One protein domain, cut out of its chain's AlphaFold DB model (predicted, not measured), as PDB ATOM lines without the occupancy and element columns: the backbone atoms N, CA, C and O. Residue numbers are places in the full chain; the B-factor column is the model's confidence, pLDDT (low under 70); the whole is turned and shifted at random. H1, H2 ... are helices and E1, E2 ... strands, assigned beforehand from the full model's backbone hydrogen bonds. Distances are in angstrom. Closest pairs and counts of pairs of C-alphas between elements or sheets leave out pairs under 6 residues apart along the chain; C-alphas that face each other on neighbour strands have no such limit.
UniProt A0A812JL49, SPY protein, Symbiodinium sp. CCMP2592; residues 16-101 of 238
ATOM      1  N   ALA A  16      80.346 146.391  78.376       72.50
ATOM      2  CA  ALA A  16      81.339 146.784  79.373       72.50
ATOM      3  C   ALA A  16      82.566 145.855  79.363       72.50
ATOM      4  O   ALA A  16      83.697 146.330  79.423       72.50
ATOM      5  N   GLU A  17      82.363 144.544  79.209       75.62
ATOM      6  CA  GLU A  17      83.448 143.562  79.057       75.62
ATOM      7  C   GLU A  17      84.267 143.811  77.781       75.62
ATOM      8  O   GLU A  17      85.498 143.778  77.808       75.62
ATOM      9  N   ALA A  18      83.605 144.130  76.665       72.88
ATOM     10  CA  ALA A  18      84.283 144.466  75.414       72.88
ATOM     11  C   ALA A  18      85.099 145.768  75.512       72.88
ATOM     12  O   ALA A  18      86.189 145.855  74.946       72.88
ATOM     13  N   GLU A  19      84.595 146.780  76.222       77.31
ATOM     14  CA  GLU A  19      85.317 148.031  76.474       77.31
ATOM     15  C   GLU A  19      86.503 147.813  77.425       77.31
ATOM     16  O   GLU A  19      87.601 148.284  77.134       77.31
ATOM     17  N   ALA A  20      86.339 147.042  78.504       76.19
ATOM     18  CA  ALA A  20      87.434 146.686  79.409       76.19
ATOM     19  C   ALA A  20      88.559 145.936  78.680       76.19
ATOM     20  O   ALA A  20      89.729 146.277  78.842       76.19
ATOM     21  N   ARG A  21      88.209 144.992  77.798       79.19
ATOM     22  CA  ARG A  21      89.175 144.240  76.984       79.19
ATOM     23  C   ARG A  21      89.937 145.118  75.990       79.19
ATOM     24  O   ARG A  21      91.118 144.902  75.749       79.19
ATOM     25  N   LYS A  22      89.285 146.127  75.403       80.62
ATOM     26  CA  LYS A  22      89.972 147.100  74.533       80.62
ATOM     27  C   LYS A  22      90.975 147.945  75.315       80.62
ATOM     28  O   LYS A  22      92.080 148.165  74.827       80.62
ATOM     29  N   HIS A  23      90.597 148.405  76.507       86.25
ATOM     30  CA  HIS A  23      91.490 149.181  77.366       86.25
ATOM     31  C   HIS A  23      92.667 148.345  77.868       86.25
ATOM     32  O   HIS A  23      93.797 148.823  77.867       86.25
ATOM     33  N   GLU A  24      92.421 147.093  78.247       92.75
ATOM     34  CA  GLU A  24      93.470 146.154  78.632       92.75
ATOM     35  C   GLU A  24      94.489 145.961  77.512       92.75
ATOM     36  O   GLU A  24      95.683 146.175  77.727       92.75
ATOM     37  N   ARG A  25      94.015 145.668  76.299       92.19
ATOM     38  CA  ARG A  25      94.888 145.490  75.142       92.19
ATOM     39  C   ARG A  25      95.706 146.742  74.843       92.19
ATOM     40  O   ARG A  25      96.884 146.634  74.529       92.19
ATOM     41  N   ALA A  26      95.117 147.928  74.989       92.69
ATOM     42  CA  ALA A  26      95.842 149.182  74.817       92.69
ATOM     43  C   ALA A  26      96.990 149.330  75.831       92.69
ATOM     44  O   ALA A  26      98.083 149.754  75.451       92.69
ATOM     45  N   TRP A  27      96.775 148.947  77.095       94.62
ATOM     46  CA  TRP A  27      97.837 148.917  78.106       94.62
ATOM     47  C   TRP A  27      98.909 147.883  77.776       94.62
ATOM     48  O   TRP A  27     100.095 148.196  77.859       94.62
ATOM     49  N   PHE A  28      98.518 146.683  77.352       93.88
ATOM     50  CA  PHE A  28      99.466 145.659  76.923       93.88
ATOM     51  C   PHE A  28     100.328 146.139  75.744       93.88
ATOM     52  O   PHE A  28     101.555 146.086  75.825       93.88
ATOM     53  N   ASP A  29      99.710 146.677  74.691       94.00
ATOM     54  CA  ASP A  29     100.394 147.174  73.491       94.00
ATOM     55  C   ASP A  29     101.284 148.391  73.796       94.00
ATOM     56  O   ASP A  29     102.312 148.608  73.148       94.00
ATOM     57  N   LEU A  30     100.909 149.222  74.775       93.06
ATOM     58  CA  LEU A  30     101.761 150.306  75.267       93.06
ATOM     59  C   LEU A  30     102.993 149.747  75.985       93.06
ATOM     60  O   LEU A  30     104.111 150.160  75.687       93.06
ATOM     61  N   GLY A  31     102.805 148.764  76.870       92.12
ATOM     62  CA  GLY A  31     103.906 148.078  77.545       92.12
ATOM     63  C   GLY A  31     104.856 147.407  76.557       92.12
ATOM     64  O   GLY A  31     106.063 147.607  76.633       92.12
ATOM     65  N   TYR A  32     104.307 146.703  75.566       91.25
ATOM     66  CA  TYR A  32     105.069 146.024  74.518       91.25
ATOM     67  C   TYR A  32     105.953 146.971  73.690       91.25
ATOM     68  O   TYR A  32     107.017 146.572  73.225       91.25
ATOM     69  N   ARG A  33     105.553 148.238  73.542       92.94
ATOM     70  CA  ARG A  33     106.313 149.263  72.805       92.94
ATOM     71  C   ARG A  33     107.366 150.002  73.634       92.94
ATOM     72  O   ARG A  33     107.981 150.926  73.110       92.94
ATOM     73  N   GLY A  34     107.584 149.631  74.895       89.31
ATOM     74  CA  GLY A  34     108.521 150.345  75.769       89.31
ATOM     75  C   GLY A  34     107.854 151.238  76.823       89.31
ATOM     76  O   GLY A  34     108.532 152.011  77.503       89.31
ATOM     77  N   GLY A  35     106.531 151.149  76.979       91.25
ATOM     78  CA  GLY A  35     105.738 152.085  77.771       91.25
ATOM     79  C   GLY A  35     105.342 153.323  76.964       91.25
ATOM     80  O   GLY A  35     105.371 153.327  75.734       91.25
ATOM     81  N   GLY A  36     104.943 154.391  77.654       91.38
ATOM     82  CA  GLY A  36     104.566 155.647  77.005       91.38
ATOM     83  C   GLY A  36     103.657 156.522  77.854       91.38
ATOM     84  O   GLY A  36     103.561 156.346  79.065       91.38
ATOM     85  N   GLU A  37     103.015 157.500  77.224       91.81
ATOM     86  CA  GLU A  37     102.135 158.449  77.905       91.81
ATOM     87  C   GLU A  37     100.664 158.065  77.745       91.81
ATOM     88  O   GLU A  37     100.210 157.695  76.665       91.81
ATOM     89  N   SER A  38      99.916 158.167  78.840       88.69
ATOM     90  CA  SER A  38      98.466 158.001  78.875       88.69
ATOM     91  C   SER A  38      97.900 158.906  79.966       88.69
ATOM     92  O   SER A  38      98.506 159.045  81.027       88.69
ATOM     93  N   GLU A  39      96.777 159.577  79.702       85.31
ATOM     94  CA  GLU A  39      96.121 160.485  80.665       85.31
ATOM     95  C   GLU A  39      97.066 161.552  81.271       85.31
ATOM     96  O   GLU A  39      96.962 161.920  82.441       85.31
ATOM     97  N   GLY A  40      98.032 162.039  80.482       87.56
ATOM     98  CA  GLY A  40      99.002 163.050  80.922       87.56
ATOM     99  C   GLY A  40     100.061 162.542  81.910       87.56
ATOM    100  O   GLY A  40     100.747 163.347  82.537       87.56
ATOM    101  N   ARG A  41     100.205 161.220  82.074       93.69
ATOM    102  CA  ARG A  41     101.265 160.587  82.873       93.69
ATOM    103  C   ARG A  41     102.083 159.628  82.021       93.69
ATOM    104  O   ARG A  41     101.552 158.952  81.143       93.69
ATOM    105  N   ARG A  42     103.381 159.545  82.314       93.81
ATOM    106  CA  ARG A  42     104.290 158.587  81.683       93.81
ATOM    107  C   ARG A  42     104.307 157.284  82.475       93.81
ATOM    108  O   ARG A  42     104.449 157.309  83.694       93.81
ATOM    109  N   TYR A  43     104.195 156.174  81.763       93.19
ATOM    110  CA  TYR A  43     104.202 154.819  82.292       93.19
ATOM    111  C   TYR A  43     105.379 154.040  81.715       93.19
ATOM    112  O   TYR A  43     105.641 154.071  80.511       93.19
ATOM    113  N   SER A  44     106.075 153.317  82.581       93.56
ATOM    114  CA  SER A  44     107.050 152.299  82.197       93.56
ATOM    115  C   SER A  44     106.363 151.061  81.609       93.56
ATOM    116  O   SER A  44     105.176 150.822  81.841       93.56
ATOM    117  N   GLU A  45     107.128 150.224  80.903       92.12
ATOM    118  CA  GLU A  45     106.669 148.916  80.400       92.12
ATOM    119  C   GLU A  45     105.985 148.091  81.495       92.12
ATOM    120  O   GLU A  45     104.872 147.594  81.334       92.12
ATOM    121  N   LYS A  46     106.647 148.009  82.652       92.44
ATOM    122  CA  LYS A  46     106.182 147.261  83.816       92.44
ATOM    123  C   LYS A  46     104.827 147.762  84.313       92.44
ATOM    124  O   LYS A  46     103.943 146.954  84.581       92.44
ATOM    125  N   GLU A  47     104.666 149.074  84.462       93.25
ATOM    126  CA  GLU A  47     103.406 149.665  84.925       93.25
ATOM    127  C   GLU A  47     102.276 149.429  83.924       93.25
ATOM    128  O   GLU A  47     101.143 149.176  84.332       93.25
ATOM    129  N   CYS A  48     102.585 149.444  82.626       94.56
ATOM    130  CA  CYS A  48     101.623 149.117  81.581       94.56
ATOM    131  C   CYS A  48     101.136 147.664  81.697       94.56
ATOM    132  O   CYS A  48      99.930 147.430  81.687       94.56
ATOM    133  N   TYR A  49     102.037 146.694  81.895       94.81
ATOM    134  CA  TYR A  49     101.639 145.296  82.109       94.81
ATOM    135  C   TYR A  49     100.842 145.100  83.398       94.81
ATOM    136  O   TYR A  49      99.863 144.360  83.398       94.81
ATOM    137  N   VAL A  50     101.204 145.791  84.485       94.88
ATOM    138  CA  VAL A  50     100.414 145.764  85.728       94.88
ATOM    139  C   VAL A  50      98.996 146.268  85.473       94.88
ATOM    140  O   VAL A  50      98.046 145.598  85.864       94.88
ATOM    141  N   LYS A  51      98.832 147.395  84.773       93.94
ATOM    142  CA  LYS A  51      97.506 147.926  84.429       93.94
ATOM    143  C   LYS A  51      96.712 146.991  83.520       93.94
ATOM    144  O   LYS A  51      95.514 146.822  83.742       93.94
ATOM    145  N   ALA A  52      97.362 146.361  82.543       94.62
ATOM    146  CA  ALA A  52      96.725 145.336  81.722       94.62
ATOM    147  C   ALA A  52      96.190 144.190  82.601       94.62
ATOM    148  O   ALA A  52      95.019 143.839  82.511       94.62
ATOM    149  N   LEU A  53      96.994 143.697  83.547       95.12
ATOM    150  CA  LEU A  53      96.616 142.612  84.460       95.12
ATOM    151  C   LEU A  53      95.596 143.014  85.539       95.12
ATOM    152  O   LEU A  53      94.854 142.170  86.046       95.12
ATOM    153  N   GLU A  54      95.527 144.291  85.916       94.19
ATOM    154  CA  GLU A  54      94.454 144.809  86.773       94.19
ATOM    155  C   GLU A  54      93.089 144.718  86.078       94.19
ATOM    156  O   GLU A  54      92.090 144.408  86.738       94.19
ATOM    157  N   LEU A  55      93.063 144.932  84.759       93.31
ATOM    158  CA  LEU A  55      91.871 144.827  83.919       93.31
ATOM    159  C   LEU A  55      91.555 143.369  83.557       93.31
ATOM    160  O   LEU A  55      90.427 142.928  83.777       93.31
ATOM    161  N   ASP A  56      92.547 142.608  83.089       93.44
ATOM    162  CA  ASP A  56      92.421 141.189  82.744       93.44
ATOM    163  C   ASP A  56      93.594 140.345  83.286       93.44
ATOM    164  O   ASP A  56      94.645 140.216  82.652       93.44
ATOM    165  N   PRO A  57      93.417 139.687  84.445       93.38
ATOM    166  CA  PRO A  57      94.414 138.766  84.984       93.38
ATOM    167  C   PRO A  57      94.610 137.485  84.163       93.38
ATOM    168  O   PRO A  57      95.494 136.704  84.510       93.38
ATOM    169  N   SER A  58      93.785 137.222  83.141       94.75
ATOM    170  CA  SER A  58      93.897 136.032  82.288       94.75
ATOM    171  C   SER A  58      94.846 136.216  81.098       94.75
ATOM    172  O   SER A  58      95.082 135.271  80.345       94.75
ATOM    173  N   ASN A  59      95.462 137.394  80.952       94.88
ATOM    174  CA  ASN A  59      96.477 137.627  79.931       94.88
ATOM    175  C   ASN A  59      97.822 136.971  80.315       94.88
ATOM    176  O   ASN A  59      98.664 137.562  80.998       94.88
ATOM    177  N   ALA A  60      98.039 135.743  79.833       96.19
ATOM    178  CA  ALA A  60      99.276 134.981  80.034       96.19
ATOM    179  C   ALA A  60     100.527 135.739  79.560       96.19
ATOM    180  O   ALA A  60     101.575 135.715  80.208       96.19
ATOM    181  N   THR A  61     100.418 136.456  78.441       95.50
ATOM    182  CA  THR A  61     101.525 137.203  77.844       95.50
ATOM    183  C   THR A  61     101.912 138.414  78.697       95.50
ATOM    184  O   THR A  61     103.099 138.678  78.880       95.50
ATOM    185  N   ALA A  62     100.947 139.122  79.287       95.50
ATOM    186  CA  ALA A  62     101.229 140.215  80.218       95.50
ATOM    187  C   ALA A  62     101.943 139.713  81.485       95.50
ATOM    188  O   ALA A  62     102.895 140.351  81.933       95.50
ATOM    189  N   TRP A  63     101.557 138.547  82.019       97.38
ATOM    190  CA  TRP A  63     102.285 137.896  83.117       97.38
ATOM    191  C   TRP A  63     103.723 137.544  82.731       97.38
ATOM    192  O   TRP A  63     104.653 137.862  83.473       97.38
ATOM    193  N   LEU A  64     103.926 136.953  81.550       96.69
ATOM    194  CA  LEU A  64     105.252 136.629  81.024       96.69
ATOM    195  C   LEU A  64     106.158 137.869  80.966       96.69
ATOM    196  O   LEU A  64     107.264 137.861  81.516       96.69
ATOM    197  N   TYR A  65     105.686 138.950  80.339       94.94
ATOM    198  CA  TYR A  65     106.478 140.171  80.206       94.94
ATOM    199  C   TYR A  65     106.672 140.897  81.539       94.94
ATOM    200  O   TYR A  65     107.757 141.428  81.781       94.94
ATOM    201  N   LEU A  66     105.696 140.856  82.452       94.81
ATOM    202  CA  LEU A  66     105.883 141.362  83.812       94.81
ATOM    203  C   LEU A  66     107.012 140.613  84.542       94.81
ATOM    204  O   LEU A  66     107.823 141.242  85.220       94.81
ATOM    205  N   GLY A  67     107.112 139.292  84.354       93.81
ATOM    206  CA  GLY A  67     108.225 138.482  84.858       93.81
ATOM    207  C   GLY A  67     109.571 138.862  84.229       93.81
ATOM    208  O   GLY A  67     110.574 138.990  84.931       93.81
ATOM    209  N   PHE A  68     109.614 139.118  82.919       91.44
ATOM    210  CA  PHE A  68     110.838 139.597  82.264       91.44
ATOM    211  C   PHE A  68     111.276 140.991  82.732       91.44
ATOM    212  O   PHE A  68     112.473 141.283  82.739       91.44
ATOM    213  N   ARG A  69     110.345 141.854  83.157       86.44
ATOM    214  CA  ARG A  69     110.635 143.227  83.594       86.44
ATOM    215  C   ARG A  69     110.819 143.338  85.110       86.44
ATOM    216  O   ARG A  69     109.998 143.889  85.844       86.44
ATOM    217  N   GLY A  70     111.987 142.889  85.569       72.56
ATOM    218  CA  GLY A  70     112.505 143.151  86.916       72.56
ATOM    219  C   GLY A  70     112.124 142.088  87.952       72.56
ATOM    220  O   GLY A  70     112.288 140.896  87.723       72.56
ATOM    221  N   ARG A  71     111.675 142.522  89.139       80.44
ATOM    222  CA  ARG A  71     111.397 141.651  90.303       80.44
ATOM    223  C   ARG A  71     109.955 141.102  90.363       80.44
ATOM    224  O   ARG A  71     109.548 140.626  91.416       80.44
ATOM    225  N   GLY A  72     109.193 141.170  89.268       86.25
ATOM    226  CA  GLY A  72     107.735 140.977  89.265       86.25
ATOM    227  C   GLY A  72     106.989 142.271  89.619       86.25
ATOM    228  O   GLY A  72     107.565 143.355  89.490       86.25
ATOM    229  N   GLY A  73     105.729 142.216  90.053       90.44
ATOM    230  CA  GLY A  73     104.900 143.410  90.268       90.44
ATOM    231  C   GLY A  73     103.702 143.200  91.189       90.44
ATOM    232  O   GLY A  73     103.392 142.080  91.577       90.44
ATOM    233  N   ARG A  74     103.027 144.301  91.535       93.38
ATOM    234  CA  ARG A  74     101.823 144.277  92.365       93.38
ATOM    235  C   ARG A  74     100.585 144.358  91.484       93.38
ATOM    236  O   ARG A  74     100.379 145.379  90.842       93.38
ATOM    237  N   VAL A  75      99.763 143.315  91.472       92.88
ATOM    238  CA  VAL A  75      98.536 143.222  90.666       92.88
ATOM    239  C   VAL A  75      97.365 142.958  91.606       92.88
ATOM    240  O   VAL A  75      97.437 142.079  92.461       92.88
ATOM    241  N   LYS A  76      96.284 143.744  91.501       91.06
ATOM    242  CA  LYS A  76      95.090 143.622  92.371       91.06
ATOM    243  C   LYS A  76      95.433 143.530  93.868       91.06
ATOM    244  O   LYS A  76      94.856 142.746  94.616       91.06
ATOM    245  N   ARG A  77      96.365 144.385  94.305       90.31
ATOM    246  CA  ARG A  77      96.888 144.495  95.683       90.31
ATOM    247  C   ARG A  77      97.728 143.313  96.183       90.31
ATOM    248  O   ARG A  77      98.202 143.418  97.314       90.31
ATOM    249  N   GLN A  78      97.970 142.286  95.372       94.06
ATOM    250  CA  GLN A  78      98.862 141.166  95.682       94.06
ATOM    251  C   GLN A  78     100.221 141.361  95.009       94.06
ATOM    252  O   GLN A  78     100.284 141.838  93.874       94.06
ATOM    253  N   ASP A  79     101.297 141.019  95.711       94.75
ATOM    254  CA  ASP A  79     102.656 141.082  95.183       94.75
ATOM    255  C   ASP A  79     103.028 139.751  94.529       94.75
ATOM    256  O   ASP A  79     102.851 138.685  95.117       94.75
ATOM    257  N   TYR A  80     103.555 139.826  93.311       95.50
ATOM    258  CA  TYR A  80     104.026 138.686  92.540       95.50
ATOM    259  C   TYR A  80     105.521 138.839  92.306       95.50
ATOM    260  O   TYR A  80     105.972 139.857  91.773       95.50
ATOM    261  N   SER A  81     106.294 137.820  92.667       96.06
ATOM    262  CA  SER A  81     107.693 137.728  92.265       96.06
ATOM    263  C   SER A  81     107.811 137.440  90.766       96.06
ATOM    264  O   SER A  81     106.844 137.079  90.089       96.06
ATOM    265  N   LYS A  82     109.032 137.540  90.234       95.31
ATOM    266  CA  LYS A  82     109.349 137.100  88.868       95.31
ATOM    267  C   LYS A  82     108.917 135.648  88.614       95.31
ATOM    268  O   LYS A  82     108.332 135.358  87.575       95.31
ATOM    269  N   LYS A  83     109.161 134.756  89.581       97.06
ATOM    270  CA  LYS A  83     108.766 133.345  89.501       97.06
ATOM    271  C   LYS A  83     107.249 133.186  89.477       97.06
ATOM    272  O   LYS A  83     106.743 132.458  88.628       97.06
ATOM    273  N   ASP A  84     106.529 133.906  90.338       97.25
ATOM    274  CA  ASP A  84     105.062 133.839  90.373       97.25
ATOM    275  C   ASP A  84     104.446 134.305  89.050       97.25
ATOM    276  O   ASP A  84     103.479 133.713  88.583       97.25
ATOM    277  N   CYS A  85     105.042 135.314  88.405       97.62
ATOM    278  CA  CYS A  85     104.610 135.779  87.088       97.62
ATOM    279  C   CYS A  85     104.733 134.677  86.018       97.62
ATOM    280  O   CYS A  85     103.794 134.459  85.259       97.62
ATOM    281  N   TYR A  86     105.846 133.935  85.974       98.19
ATOM    282  CA  TYR A  86     105.992 132.813  85.034       98.19
ATOM    283  C   TYR A  86     105.052 131.654  85.349       98.19
ATOM    284  O   TYR A  86     104.473 131.079  84.433       98.19
ATOM    285  N   LEU A  87     104.850 131.343  86.631       98.25
ATOM    286  CA  LEU A  87     103.887 130.324  87.043       98.25
ATOM    287  C   LEU A  87     102.460 130.712  86.641       98.25
ATOM    288  O   LEU A  87     101.734 129.863  86.137       98.25
ATOM    289  N   LYS A  88     102.077 131.989  86.774       97.69
ATOM    290  CA  LYS A  88     100.788 132.491  86.277       97.69
ATOM    291  C   LYS A  88     100.674 132.430  84.761       97.69
ATOM    292  O   LYS A  88      99.635 132.006  84.263       97.69
ATOM    293  N   ALA A  89     101.729 132.787  84.033       97.88
ATOM    294  CA  ALA A  89     101.748 132.630  82.582       97.88
ATOM    295  C   ALA A  89     101.538 131.160  82.173       97.88
ATOM    296  O   ALA A  89     100.729 130.900  81.292       97.88
ATOM    297  N   LEU A  90     102.187 130.208  82.854       98.38
ATOM    298  CA  LEU A  90     102.069 128.769  82.579       98.38
ATOM    299  C   LEU A  90     100.760 128.138  83.073       98.38
ATOM    300  O   LEU A  90     100.318 127.145  82.507       98.38
ATOM    301  N   GLU A  91     100.133 128.690  84.114       97.56
ATOM    302  CA  GLU A  91      98.785 128.294  84.547       97.56
ATOM    303  C   GLU A  91      97.746 128.621  83.465       97.56
ATOM    304  O   GLU A  91      96.810 127.853  83.252       97.56
ATOM    305  N   LEU A  92      97.929 129.750  82.774       97.50
ATOM    306  CA  LEU A  92      97.034 130.239  81.725       97.50
ATOM    307  C   LEU A  92      97.367 129.662  80.341       97.50
ATOM    308  O   LEU A  92      96.461 129.383  79.560       97.50
ATOM    309  N   ASP A  93      98.654 129.485  80.040       97.62
ATOM    310  CA  ASP A  93      99.170 128.930  78.790       97.62
ATOM    311  C   ASP A  93     100.373 128.002  79.061       97.62
ATOM    312  O   ASP A  93     101.534 128.431  79.034       97.62
ATOM    313  N   PRO A  94     100.121 126.699  79.285       97.00
ATOM    314  CA  PRO A  94     101.176 125.710  79.498       97.00
ATOM    315  C   PRO A  94     102.081 125.478  78.276       97.00
ATOM    316  O   PRO A  94     103.132 124.848  78.412       97.00
ATOM    317  N   SER A  95     101.686 125.954  77.089       97.44
ATOM    318  CA  SER A  95     102.443 125.817  75.837       97.44
ATOM    319  C   SER A  95     103.404 126.980  75.571       97.44
ATOM    320  O   SER A  95     104.062 127.030  74.531       97.44
ATOM    321  N   ASN A  96     103.545 127.900  76.527       97.94
ATOM    322  CA  ASN A  96     104.405 129.060  76.380       97.94
ATOM    323  C   ASN A  96     105.890 128.734  76.631       97.94
ATOM    324  O   ASN A  96     106.360 128.715  77.773       97.94
ATOM    325  N   ALA A  97     106.663 128.539  75.559       98.25
ATOM    326  CA  ALA A  97     108.096 128.236  75.643       98.25
ATOM    327  C   ALA A  97     108.906 129.313  76.398       98.25
ATOM    328  O   ALA A  97     109.813 128.990  77.165       98.25
ATOM    329  N   SER A  98     108.556 130.595  76.235       98.12
ATOM    330  CA  SER A  98     109.220 131.719  76.920       98.12
ATOM    331  C   SER A  98     108.979 131.720  78.427       98.12
ATOM    332  O   SER A  98     109.893 132.037  79.191       98.12
ATOM    333  N   ALA A  99     107.784 131.334  78.874       98.12
ATOM    334  CA  ALA A  99     107.488 131.199  80.297       98.12
ATOM    335  C   ALA A  99     108.222 130.001  80.915       98.12
ATOM    336  O   ALA A  99     108.761 130.133  82.014       98.12
ATOM    337  N   TRP A 100     108.330 128.876  80.197       98.75
ATOM    338  CA  TRP A 100     109.165 127.744  80.616       98.75
ATOM    339  C   TRP A 100     110.640 128.128  80.723       98.75
ATOM    340  O   TRP A 100     111.262 127.871  81.751       98.75
ATOM    341  N   PHE A 101     111.193 128.810  79.716       98.56
ATOM    342  CA  PHE A 101     112.560 129.326  79.775       98.56
ATOM    343  C   PHE A 101     112.754 130.270  80.973       98.56
ATOM    344  O   PHE A 101     113.678 130.087  81.764       98.56
TER     345      PHE A 101
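This is residues 16 to 101 of the 238 residues of the protein "SPY protein" of Symbiodinium sp. CCMP2592 (UniProt A0A812JL49). Four helices, H1 to H4, stand side by side in a zigzag row, each running opposite to the one before, and a short fifth helix, H5, packs on H4 at the far end of the row. Two small strand hairpins lie beside this row: E1 and E2 near the last turns of H1, E3 and E4 with E3 alongside H2. The printed part has 86 residues, in the order H1 E1 E2 H2 H3 E3 E4 H4 H5, and the class is mostly helix; each hairpin is a two-stranded antiparallel sheet. The whole is compact, with a radius of gyration of the C-alphas of 12.2 A and spans of 36 by 28 by 24 A.

Start at H1, residues 16 to 32, and go on to H2, residues 45 to 55: they touch at a shallow tilt of 14 degrees, opposite ways, and their closest C-alphas, Gly 31 and Glu 45, are 4.1 A apart. Between them in the chain, E1, residues 36 to 38, and E2, residues 41 to 43, form an antiparallel hairpin; look for N 38 and O 41, within hydrogen-bond range at 2.9 A. H3, residues 60 to 68, forms a helical hairpin with H2: they touch, opposite ways, at a shallow tilt of 32 degrees, only just short of steep, with the C-alphas of Tyr 49 and Ala 62 closest at 5.4 A. E3, residues 73 to 75, and E4, residues 78 to 80, form another antiparallel hairpin, with N 80 and O 73 at 2.8 A. The closest C-alphas of H2 and E3, Glu 54 and Val 75, are 5.9 A apart. H4, residues 82 to 92, touches H3 at a shallow tilt of 15 degrees, opposite ways, closest at the C-alphas of Ala 60 and Ala 89, 4.3 A. H5, residues 97 to 101, touches H4, closest at the C-alphas of Tyr 86 and Ala 99, 5.2 A. H1 and H4 are apart, as are H2 and H4. In H1, H2, H3, H4 and H5 every O i to N i+4 pair is within hydrogen-bond range.

Find C-alpha 16 at (81.339, 146.784, 79.373); from there H1 runs 24.2 A to C-alpha 32. H2 spans 15.8 A, H3 12.6 A and H4 15.8 A. H5 ends at C-alpha 101, at (112.560, 129.326, 79.775).

The C-alphas of Gly 40 and Ser 95 are the two farthest apart, 37.7 A. The printed part has no cut, and its links are tight. The mean pLDDT of the printed part is 92.3, and no printed residue is under 70.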